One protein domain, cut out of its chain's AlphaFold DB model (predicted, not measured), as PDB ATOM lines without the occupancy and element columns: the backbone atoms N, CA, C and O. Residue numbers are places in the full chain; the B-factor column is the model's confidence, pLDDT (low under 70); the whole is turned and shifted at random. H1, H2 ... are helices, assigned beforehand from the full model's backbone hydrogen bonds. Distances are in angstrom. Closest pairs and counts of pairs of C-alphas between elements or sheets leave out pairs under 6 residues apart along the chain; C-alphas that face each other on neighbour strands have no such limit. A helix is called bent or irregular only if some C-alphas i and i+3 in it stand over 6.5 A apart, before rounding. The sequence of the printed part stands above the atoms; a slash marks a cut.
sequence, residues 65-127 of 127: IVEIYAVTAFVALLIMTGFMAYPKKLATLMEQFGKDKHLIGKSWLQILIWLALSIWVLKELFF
ATOM      1  N   ILE A  65     -23.972  23.588  42.725       97.62
ATOM      2  CA  ILE A  65     -24.426  24.714  41.901       97.62
ATOM      3  C   ILE A  65     -25.935  24.639  41.610       97.62
ATOM      4  O   ILE A  65     -26.597  25.672  41.531       97.62
ATOM      5  N   VAL A  66     -26.490  23.424  41.520       98.31
ATOM      6  CA  VAL A  66     -27.918  23.171  41.292       98.31
ATOM      7  C   VAL A  66     -28.756  23.666  42.473       98.31
ATOM      8  O   VAL A  66     -29.723  24.402  42.272       98.31
ATOM      9  N   GLU A  67     -28.364  23.335  43.705       98.00
ATOM     10  CA  GLU A  67     -29.045  23.797  44.923       98.00
ATOM     11  C   GLU A  67     -28.979  25.322  45.060       98.00
ATOM     12  O   GLU A  67     -29.992  25.968  45.338       98.00
ATOM     13  N   ILE A  68     -27.814  25.920  44.793       97.81
ATOM     14  CA  ILE A  68     -27.639  27.381  44.810       97.81
ATOM     15  C   ILE A  68     -28.569  28.044  43.784       97.81
ATOM     16  O   ILE A  68     -29.220  29.047  44.091       97.81
ATOM     17  N   TYR A  69     -28.668  27.488  42.575       97.62
ATOM     18  CA  TYR A  69     -29.527  28.024  41.519       97.62
ATOM     19  C   TYR A  69     -31.017  27.899  41.867       97.62
ATOM     20  O   TYR A  69     -31.783  28.842  41.651       97.62
ATOM     21  N   ALA A  70     -31.425  26.790  42.490       98.12
ATOM     22  CA  ALA A  70     -32.789  26.590  42.978       98.12
ATOM     23  C   ALA A  70     -33.166  27.596  44.083       98.12
ATOM     24  O   ALA A  70     -34.219  28.236  44.011       98.12
ATOM     25  N   VAL A  71     -32.285  27.814  45.067       97.31
ATOM     26  CA  VAL A  71     -32.485  28.840  46.107       97.31
ATOM     27  C   VAL A  71     -32.509  30.241  45.494       97.31
ATOM     28  O   VAL A  71     -33.326  31.074  45.886       97.31
ATOM     29  N   THR A  72     -31.669  30.506  44.491       97.19
ATOM     30  CA  THR A  72     -31.661  31.786  43.770       97.19
ATOM     31  C   THR A  72     -33.000  32.043  43.079       97.19
ATOM     32  O   THR A  72     -33.518  33.156  43.168       97.19
ATOM     33  N   ALA A  73     -33.607  31.025  42.460       97.75
ATOM     34  CA  ALA A  73     -34.945  31.134  41.881       97.75
ATOM     35  C   ALA A  73     -36.003  31.461  42.948       97.75
ATOM     36  O   ALA A  73     -36.794  32.388  42.767       97.75
ATOM     37  N   PHE A  74     -35.977  30.771  44.093       98.06
ATOM     38  CA  PHE A  74     -36.864  31.070  45.222       98.06
ATOM     39  C   PHE A  74     -36.714  32.520  45.715       98.06
ATOM     40  O   PHE A  74     -37.703  33.247  45.841       98.06
ATOM     41  N   VAL A  75     -35.479  32.979  45.936       96.44
ATOM     42  CA  VAL A  75     -35.199  34.349  46.391       96.44
ATOM     43  C   VAL A  75     -35.617  35.385  45.344       96.44
ATOM     44  O   VAL A  75     -36.184  36.414  45.706       96.44
ATOM     45  N   ALA A  76     -35.403  35.123  44.051       96.06
ATOM     46  CA  ALA A  76     -35.836  36.012  42.972       96.06
ATOM     47  C   ALA A  76     -37.363  36.201  42.958       96.06
ATOM     48  O   ALA A  76     -37.845  37.329  42.819       96.06
ATOM     49  N   LEU A  77     -38.125  35.122  43.178       96.31
ATOM     50  CA  LEU A  77     -39.583  35.185  43.302       96.31
ATOM     51  C   LEU A  77     -40.014  36.008  44.522       96.31
ATOM     52  O   LEU A  77     -40.900  36.854  44.402       96.31
ATOM     53  N   LEU A  78     -39.356  35.836  45.674       96.06
ATOM     54  CA  LEU A  78     -39.625  36.662  46.855       96.06
ATOM     55  C   LEU A  78     -39.327  38.144  46.605       96.06
ATOM     56  O   LEU A  78     -40.146  38.996  46.944       96.06
ATOM     57  N   ILE A  79     -38.198  38.474  45.974       93.94
ATOM     58  CA  ILE A  79     -37.849  39.857  45.616       93.94
ATOM     59  C   ILE A  79     -38.928  40.477  44.717       93.94
ATOM     60  O   ILE A  79     -39.311  41.632  44.926       93.94
ATOM     61  N   MET A  80     -39.458  39.715  43.756       92.56
ATOM     62  CA  MET A  80     -40.513  40.184  42.855       92.56
ATOM     63  C   MET A  80     -41.766  40.637  43.615       92.56
ATOM     64  O   MET A  80     -42.360  41.651  43.251       92.56
ATOM     65  N   THR A  81     -42.135  39.971  44.717       94.00
ATOM     66  CA  THR A  81     -43.292  40.384  45.540       94.00
ATOM     67  C   THR A  81     -43.165  41.825  46.045       94.00
ATOM     68  O   THR A  81     -44.136  42.581  46.010       94.00
ATOM     69  N   GLY A  82     -41.953  42.250  46.419       90.31
ATOM     70  CA  GLY A  82     -41.685  43.615  46.870       90.31
ATOM     71  C   GLY A  82     -41.830  44.652  45.754       90.31
ATOM     72  O   GLY A  82     -42.337  45.748  45.988       90.31
ATOM     73  N   PHE A  83     -41.437  44.307  44.526       90.50
ATOM     74  CA  PHE A  83     -41.623  45.180  43.365       90.50
ATOM     75  C   PHE A  83     -43.084  45.260  42.915       90.50
ATOM     76  O   PHE A  83     -43.547  46.331  42.517       90.50
ATOM     77  N   MET A  84     -43.826  44.156  43.030       92.75
ATOM     78  CA  MET A  84     -45.243  44.089  42.666       92.75
ATOM     79  C   MET A  84     -46.145  44.947  43.556       92.75
ATOM     80  O   MET A  84     -47.251  45.280  43.141       92.75
ATOM     81  N   ALA A  85     -45.667  45.398  44.721       93.38
ATOM     82  CA  ALA A  85     -46.348  46.425  45.510       93.38
ATOM     83  C   ALA A  85     -46.376  47.808  44.817       93.38
ATOM     84  O   ALA A  85     -47.185  48.665  45.172       93.38
ATOM     85  N   TYR A  86     -45.521  48.039  43.812       93.88
ATOM     86  CA  TYR A  86     -45.402  49.309  43.085       93.88
ATOM     87  C   TYR A  86     -45.388  49.109  41.556       93.88
ATOM     88  O   TYR A  86     -44.466  49.574  40.873       93.88
ATOM     89  N   PRO A  87     -46.427  48.481  40.974       92.62
ATOM     90  CA  PRO A  87     -46.387  47.969  39.604       92.62
ATOM     91  C   PRO A  87     -46.243  49.083  38.559       92.62
ATOM     92  O   PRO A  87     -45.491  48.932  37.604       92.62
ATOM     93  N   LYS A  88     -46.881  50.247  38.766       95.38
ATOM     94  CA  LYS A  88     -46.754  51.402  37.855       95.38
ATOM     95  C   LYS A  88     -45.321  51.936  37.792       95.38
ATOM     96  O   LYS A  88     -44.820  52.212  36.710       95.38
ATOM     97  N   LYS A  89     -44.649  52.053  38.945       94.62
ATOM     98  CA  LYS A  89     -43.254  52.524  39.006       94.62
ATOM     99  C   LYS A  89     -42.317  51.532  38.326       94.62
ATOM    100  O   LYS A  89     -41.417  51.949  37.603       94.62
ATOM    101  N   LEU A  90     -42.551  50.238  38.544       93.69
ATOM    102  CA  LEU A  90     -41.792  49.183  37.886       93.69
ATOM    103  C   LEU A  90     -41.994  49.219  36.366       93.69
ATOM    104  O   LEU A  90     -41.011  49.200  35.638       93.69
ATOM    105  N   ALA A  91     -43.235  49.345  35.888       94.56
ATOM    106  CA  ALA A  91     -43.540  49.438  34.460       94.56
ATOM    107  C   ALA A  91     -42.811  50.617  33.796       94.56
ATOM    108  O   ALA A  91     -42.115  50.428  32.801       94.56
ATOM    109  N   THR A  92     -42.872  51.810  34.397       96.31
ATOM    110  CA  THR A  92     -42.142  52.983  33.892       96.31
ATOM    111  C   THR A  92     -40.629  52.760  33.862       96.31
ATOM    112  O   THR A  92     -39.972  53.159  32.904       96.31
ATOM    113  N   LEU A  93     -40.059  52.108  34.881       93.25
ATOM    114  CA  LEU A  93     -38.633  51.775  34.901       93.25
ATOM    115  C   LEU A  93     -38.259  50.806  33.766       93.25
ATOM    116  O   LEU A  93     -37.253  51.006  33.091       93.25
ATOM    117  N   MET A  94     -39.089  49.792  33.516       92.31
ATOM    118  CA  MET A  94     -38.863  48.829  32.433       92.31
ATOM    119  C   MET A  94     -38.962  49.482  31.051       92.31
ATOM    120  O   MET A  94     -38.128  49.215  30.188       92.31
ATOM    121  N   GLU A  95     -39.912  50.397  30.844       94.69
ATOM    122  CA  GLU A  95     -39.993  51.182  29.607       94.69
ATOM    123  C   GLU A  95     -38.744  52.043  29.381       94.69
ATOM    124  O   GLU A  95     -38.286  52.184  28.246       94.69
ATOM    125  N   GLN A  96     -38.177  52.621  30.444       93.94
ATOM    126  CA  GLN A  96     -36.934  53.390  30.353       93.94
ATOM    127  C   GLN A  96     -35.758  52.503  29.940       93.94
ATOM    128  O   GLN A  96     -34.988  52.896  29.064       93.94
ATOM    129  N   PHE A  97     -35.646  51.299  30.504       90.75
ATOM    130  CA  PHE A  97     -34.622  50.338  30.095       90.75
ATOM    131  C   PHE A  97     -34.795  49.884  28.645       90.75
ATOM    132  O   PHE A  97     -33.815  49.855  27.907       90.75
ATOM    133  N   GLY A  98     -36.025  49.612  28.200       88.69
ATOM    134  CA  GLY A  98     -36.300  49.213  26.815       88.69
ATOM    135  C   GLY A  98     -35.946  50.280  25.772       88.69
ATOM    136  O   GLY A  98     -35.663  49.951  24.623       88.69
ATOM    137  N   LYS A  99     -35.920  51.561  26.161       93.75
ATOM    138  CA  LYS A  99     -35.512  52.678  25.291       93.75
ATOM    139  C   LYS A  99     -33.996  52.897  25.250       93.75
ATOM    140  O   LYS A  99     -33.516  53.610  24.365       93.75
ATOM    141  N   ASP A 100     -33.230  52.313  26.173       93.25
ATOM    142  CA  ASP A 100     -31.773  52.450  26.201       93.25
ATOM    143  C   ASP A 100     -31.121  51.537  25.149       93.25
ATOM    144  O   ASP A 100     -30.948  50.334  25.345       93.25
ATOM    145  N   LYS A 101     -30.693  52.130  24.028       89.38
ATOM    146  CA  LYS A 101     -30.018  51.417  22.926       89.38
ATOM    147  C   LYS A 101     -28.713  50.730  23.346       89.38
ATOM    148  O   LYS A 101     -28.253  49.829  22.652       89.38
ATOM    149  N   HIS A 102     -28.116  51.138  24.466       91.38
ATOM    150  CA  HIS A 102     -26.873  50.575  24.986       91.38
ATOM    151  C   HIS A 102     -27.098  49.630  26.172       91.38
ATOM    152  O   HIS A 102     -26.124  49.229  26.808       91.38
ATOM    153  N   LEU A 103     -28.343  49.242  26.474       88.19
ATOM    154  CA  LEU A 103     -28.678  48.384  27.616       88.19
ATOM    155  C   LEU A 103     -27.843  47.093  27.647       88.19
ATOM    156  O   LEU A 103     -27.258  46.759  28.679       88.19
ATOM    157  N   ILE A 104     -27.742  46.403  26.505       88.75
ATOM    158  CA  ILE A 104     -26.955  45.168  26.369       88.75
ATOM    159  C   ILE A 104     -25.471  45.463  26.602       88.75
ATOM    160  O   ILE A 104     -24.826  44.784  27.394       88.75
ATOM    161  N   GLY A 105     -24.945  46.522  25.982       89.38
ATOM    162  CA  GLY A 105     -23.551  46.939  26.146       89.38
ATOM    163  C   GLY A 105     -23.200  47.380  27.568       89.38
ATOM    164  O   GLY A 105     -22.052  47.257  27.969       89.38
ATOM    165  N   LYS A 106     -24.166  47.849  28.363       87.94
ATOM    166  CA  LYS A 106     -23.975  48.163  29.791       87.94
ATOM    167  C   LYS A 106     -24.097  46.929  30.687       87.94
ATOM    168  O   LYS A 106     -23.480  46.883  31.745       87.94
ATOM    169  N   SER A 107     -24.869  45.931  30.259       89.81
ATOM    170  CA  SER A 107     -25.207  44.742  31.056       89.81
ATOM    171  C   SER A 107     -24.441  43.483  30.641       89.81
ATOM    172  O   SER A 107     -24.641  42.431  31.240       89.81
ATOM    173  N   TRP A 108     -23.564  43.566  29.636       92.50
ATOM    174  CA  TRP A 108     -22.884  42.420  29.020       92.50
ATOM    175  C   TRP A 108     -22.205  41.498  30.037       92.50
ATOM    176  O   TRP A 108     -22.353  40.284  29.947       92.50
ATOM    177  N   LEU A 109     -21.518  42.061  31.038       91.88
ATOM    178  CA  LEU A 109     -20.811  41.269  32.041       91.88
ATOM    179  C   LEU A 109     -21.790  40.458  32.895       91.88
ATOM    180  O   LEU A 109     -21.569  39.277  33.138       91.88
ATOM    181  N   GLN A 110     -22.908  41.071  33.287       92.31
ATOM    182  CA  GLN A 110     -23.969  40.389  34.022       92.31
ATOM    183  C   GLN A 110     -24.599  39.279  33.171       92.31
ATOM    184  O   GLN A 110     -24.812  38.179  33.671       92.31
ATOM    185  N   ILE A 111     -24.853  39.542  31.884       94.06
ATOM    186  CA  ILE A 111     -25.370  38.544  30.937       94.06
ATOM    187  C   ILE A 111     -24.412  37.347  30.850       94.06
ATOM    188  O   ILE A 111     -24.852  36.208  30.984       94.06
ATOM    189  N   LEU A 112     -23.106  37.589  30.690       96.31
ATOM    190  CA  LEU A 112     -22.101  36.524  30.628       96.31
ATOM    191  C   LEU A 112     -22.040  35.694  31.911       96.31
ATOM    192  O   LEU A 112     -21.946  34.473  31.829       96.31
ATOM    193  N   ILE A 113     -22.128  36.329  33.081       95.94
ATOM    194  CA  ILE A 113     -22.145  35.618  34.367       95.94
ATOM    195  C   ILE A 113     -23.364  34.695  34.447       95.94
ATOM    196  O   ILE A 113     -23.217  33.519  34.770       95.94
ATOM    197  N   TRP A 114     -24.554  35.188  34.102       96.00
ATOM    198  CA  TRP A 114     -25.767  34.365  34.108       96.00
ATOM    199  C   TRP A 114     -25.712  33.222  33.102       96.00
ATOM    200  O   TRP A 114     -26.136  32.114  33.426       96.00
ATOM    201  N   LEU A 115     -25.155  33.456  31.912       97.69
ATOM    202  CA  LEU A 115     -24.938  32.398  30.929       97.69
ATOM    203  C   LEU A 115     -23.975  31.334  31.465       97.69
ATOM    204  O   LEU A 115     -24.294  30.151  31.398       97.69
ATOM    205  N   ALA A 116     -22.845  31.737  32.051       97.50
ATOM    206  CA  ALA A 116     -21.870  30.812  32.623       97.50
ATOM    207  C   ALA A 116     -22.473  29.961  33.754       97.50
ATOM    208  O   ALA A 116     -22.313  28.740  33.752       97.50
ATOM    209  N   LEU A 117     -23.218  30.582  34.677       97.38
ATOM    210  CA  LEU A 117     -23.910  29.871  35.756       97.38
ATOM    211  C   LEU A 117     -24.982  28.920  35.212       97.38
ATOM    212  O   LEU A 117     -25.062  27.779  35.656       97.38
ATOM    213  N   SER A 118     -25.759  29.351  34.214       97.81
ATOM    214  CA  SER A 118     -26.789  28.511  33.590       97.81
ATOM    215  C   SER A 118     -26.181  27.286  32.908       97.81
ATOM    216  O   SER A 118     -26.661  26.175  33.104       97.81
ATOM    217  N   ILE A 119     -25.102  27.469  32.137       98.38
ATOM    218  CA  ILE A 119     -24.393  26.369  31.472       98.38
ATOM    219  C   ILE A 119     -23.833  25.393  32.507       98.38
ATOM    220  O   ILE A 119     -23.929  24.186  32.311       98.38
ATOM    221  N   TRP A 120     -23.279  25.893  33.615       98.06
ATOM    222  CA  TRP A 120     -22.755  25.039  34.678       98.06
ATOM    223  C   TRP A 120     -23.860  24.194  35.321       98.06
ATOM    224  O   TRP A 120     -23.709  22.981  35.426       98.06
ATOM    225  N   VAL A 121     -25.000  24.797  35.665       98.00
ATOM    226  CA  VAL A 121     -26.150  24.062  36.217       98.00
ATOM    227  C   VAL A 121     -26.658  23.012  35.238       98.00
ATOM    228  O   VAL A 121     -26.873  21.871  35.627       98.00
ATOM    229  N   LEU A 122     -26.828  23.372  33.963       98.25
ATOM    230  CA  LEU A 122     -27.265  22.423  32.939       98.25
ATOM    231  C   LEU A 122     -26.268  21.278  32.778       98.25
ATOM    232  O   LEU A 122     -26.682  20.134  32.631       98.25
ATOM    233  N   LYS A 123     -24.964  21.566  32.838       97.94
ATOM    234  CA  LYS A 123     -23.941  20.528  32.801       97.94
ATOM    235  C   LYS A 123     -24.123  19.553  33.964       97.94
ATOM    236  O   LYS A 123     -24.262  18.376  33.696       97.94
ATOM    237  N   GLU A 124     -24.206  20.046  35.197       97.19
ATOM    238  CA  GLU A 124     -24.340  19.214  36.405       97.19
ATOM    239  C   GLU A 124     -25.653  18.408  36.450       97.19
ATOM    240  O   GLU A 124     -25.733  17.358  37.077       97.19
ATOM    241  N   LEU A 125     -26.715  18.902  35.802       96.62
ATOM    242  CA  LEU A 125     -27.999  18.198  35.727       96.62
ATOM    243  C   LEU A 125     -28.001  17.040  34.722       96.62
ATOM    244  O   LEU A 125     -28.789  16.107  34.882       96.62
ATOM    245  N   PHE A 126     -27.193  17.125  33.664       96.19
ATOM    246  CA  PHE A 126     -27.255  16.201  32.527       96.19
ATOM    247  C   PHE A 126     -25.976  15.378  32.304       96.19
ATOM    248  O   PHE A 126     -26.024  14.429  31.521       96.19
ATOM    249  N   PHE A 127     -24.860  15.718  32.954       88.81
ATOM    250  CA  PHE A 127     -23.546  15.080  32.813       88.81
ATOM    251  C   PHE A 127     -22.857  14.934  34.168       88.81
ATOM    252  O   PHE A 127     -22.132  13.928  34.323       88.81
TER     253      PHE A 127
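Overview. This is residues 65 to 127 of the 127 residues of an uncharacterized protein of Parcubacteria group bacterium (UniProt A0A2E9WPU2). Two long helices, H3 and H1, make a V that meets where H1 begins and H3 ends, and the shorter H2 bridges its wide end, giving an open triangular frame with an empty middle. The printed part has 63 residues with three named helices, H1, H2, H3 along the chain, and is all helix. It is loose, with a radius of gyration of the C-alphas of 15.1 A, and only just flat, spanning 42 by 29 by 14 A.

Along the chain. H3, residues 103 to 126, is 32.6 A long and ends at C-alpha 126 (-27.255, 16.201, 32.527). It has a kink of 51 degrees near residue 110 and is irregular, with C-alphas 106 and 109 7.9 A apart. H1, residues 65 to 84, is 28.4 A long and begins at C-alpha 65 (-24.426, 24.714, 41.901). H2 holds residues 87 to 99, 18.6 A.

Arrangement. H3, with residues 120 to 125 alone, touches residues 65 to 69 of H1; the closest C-alphas, Val 66 and Val 121, are 5.4 A apart. They run opposite ways at a steep tilt of 44 degrees. H2 is close to but not clearly touching H3, about perpendicular at 75 degrees, with C-alphas 97 and 103 closest at 6.7 A. It is likewise close but not clearly touching to H1, C-alphas 83 and 90 being closest at 6.8 A. Every O i to N i+4 pair is within hydrogen-bond range in H2, 15 of 16 in H1 and 18 of 20 in H3.

Size, cuts and confidence. The C-alphas farthest apart, Lys 88 and Phe 127, are 43.4 A apart. Residues 71 to 116 stand free. Both links are tight, the printed part has no cut, and no printed residue is under 70 in pLDDT.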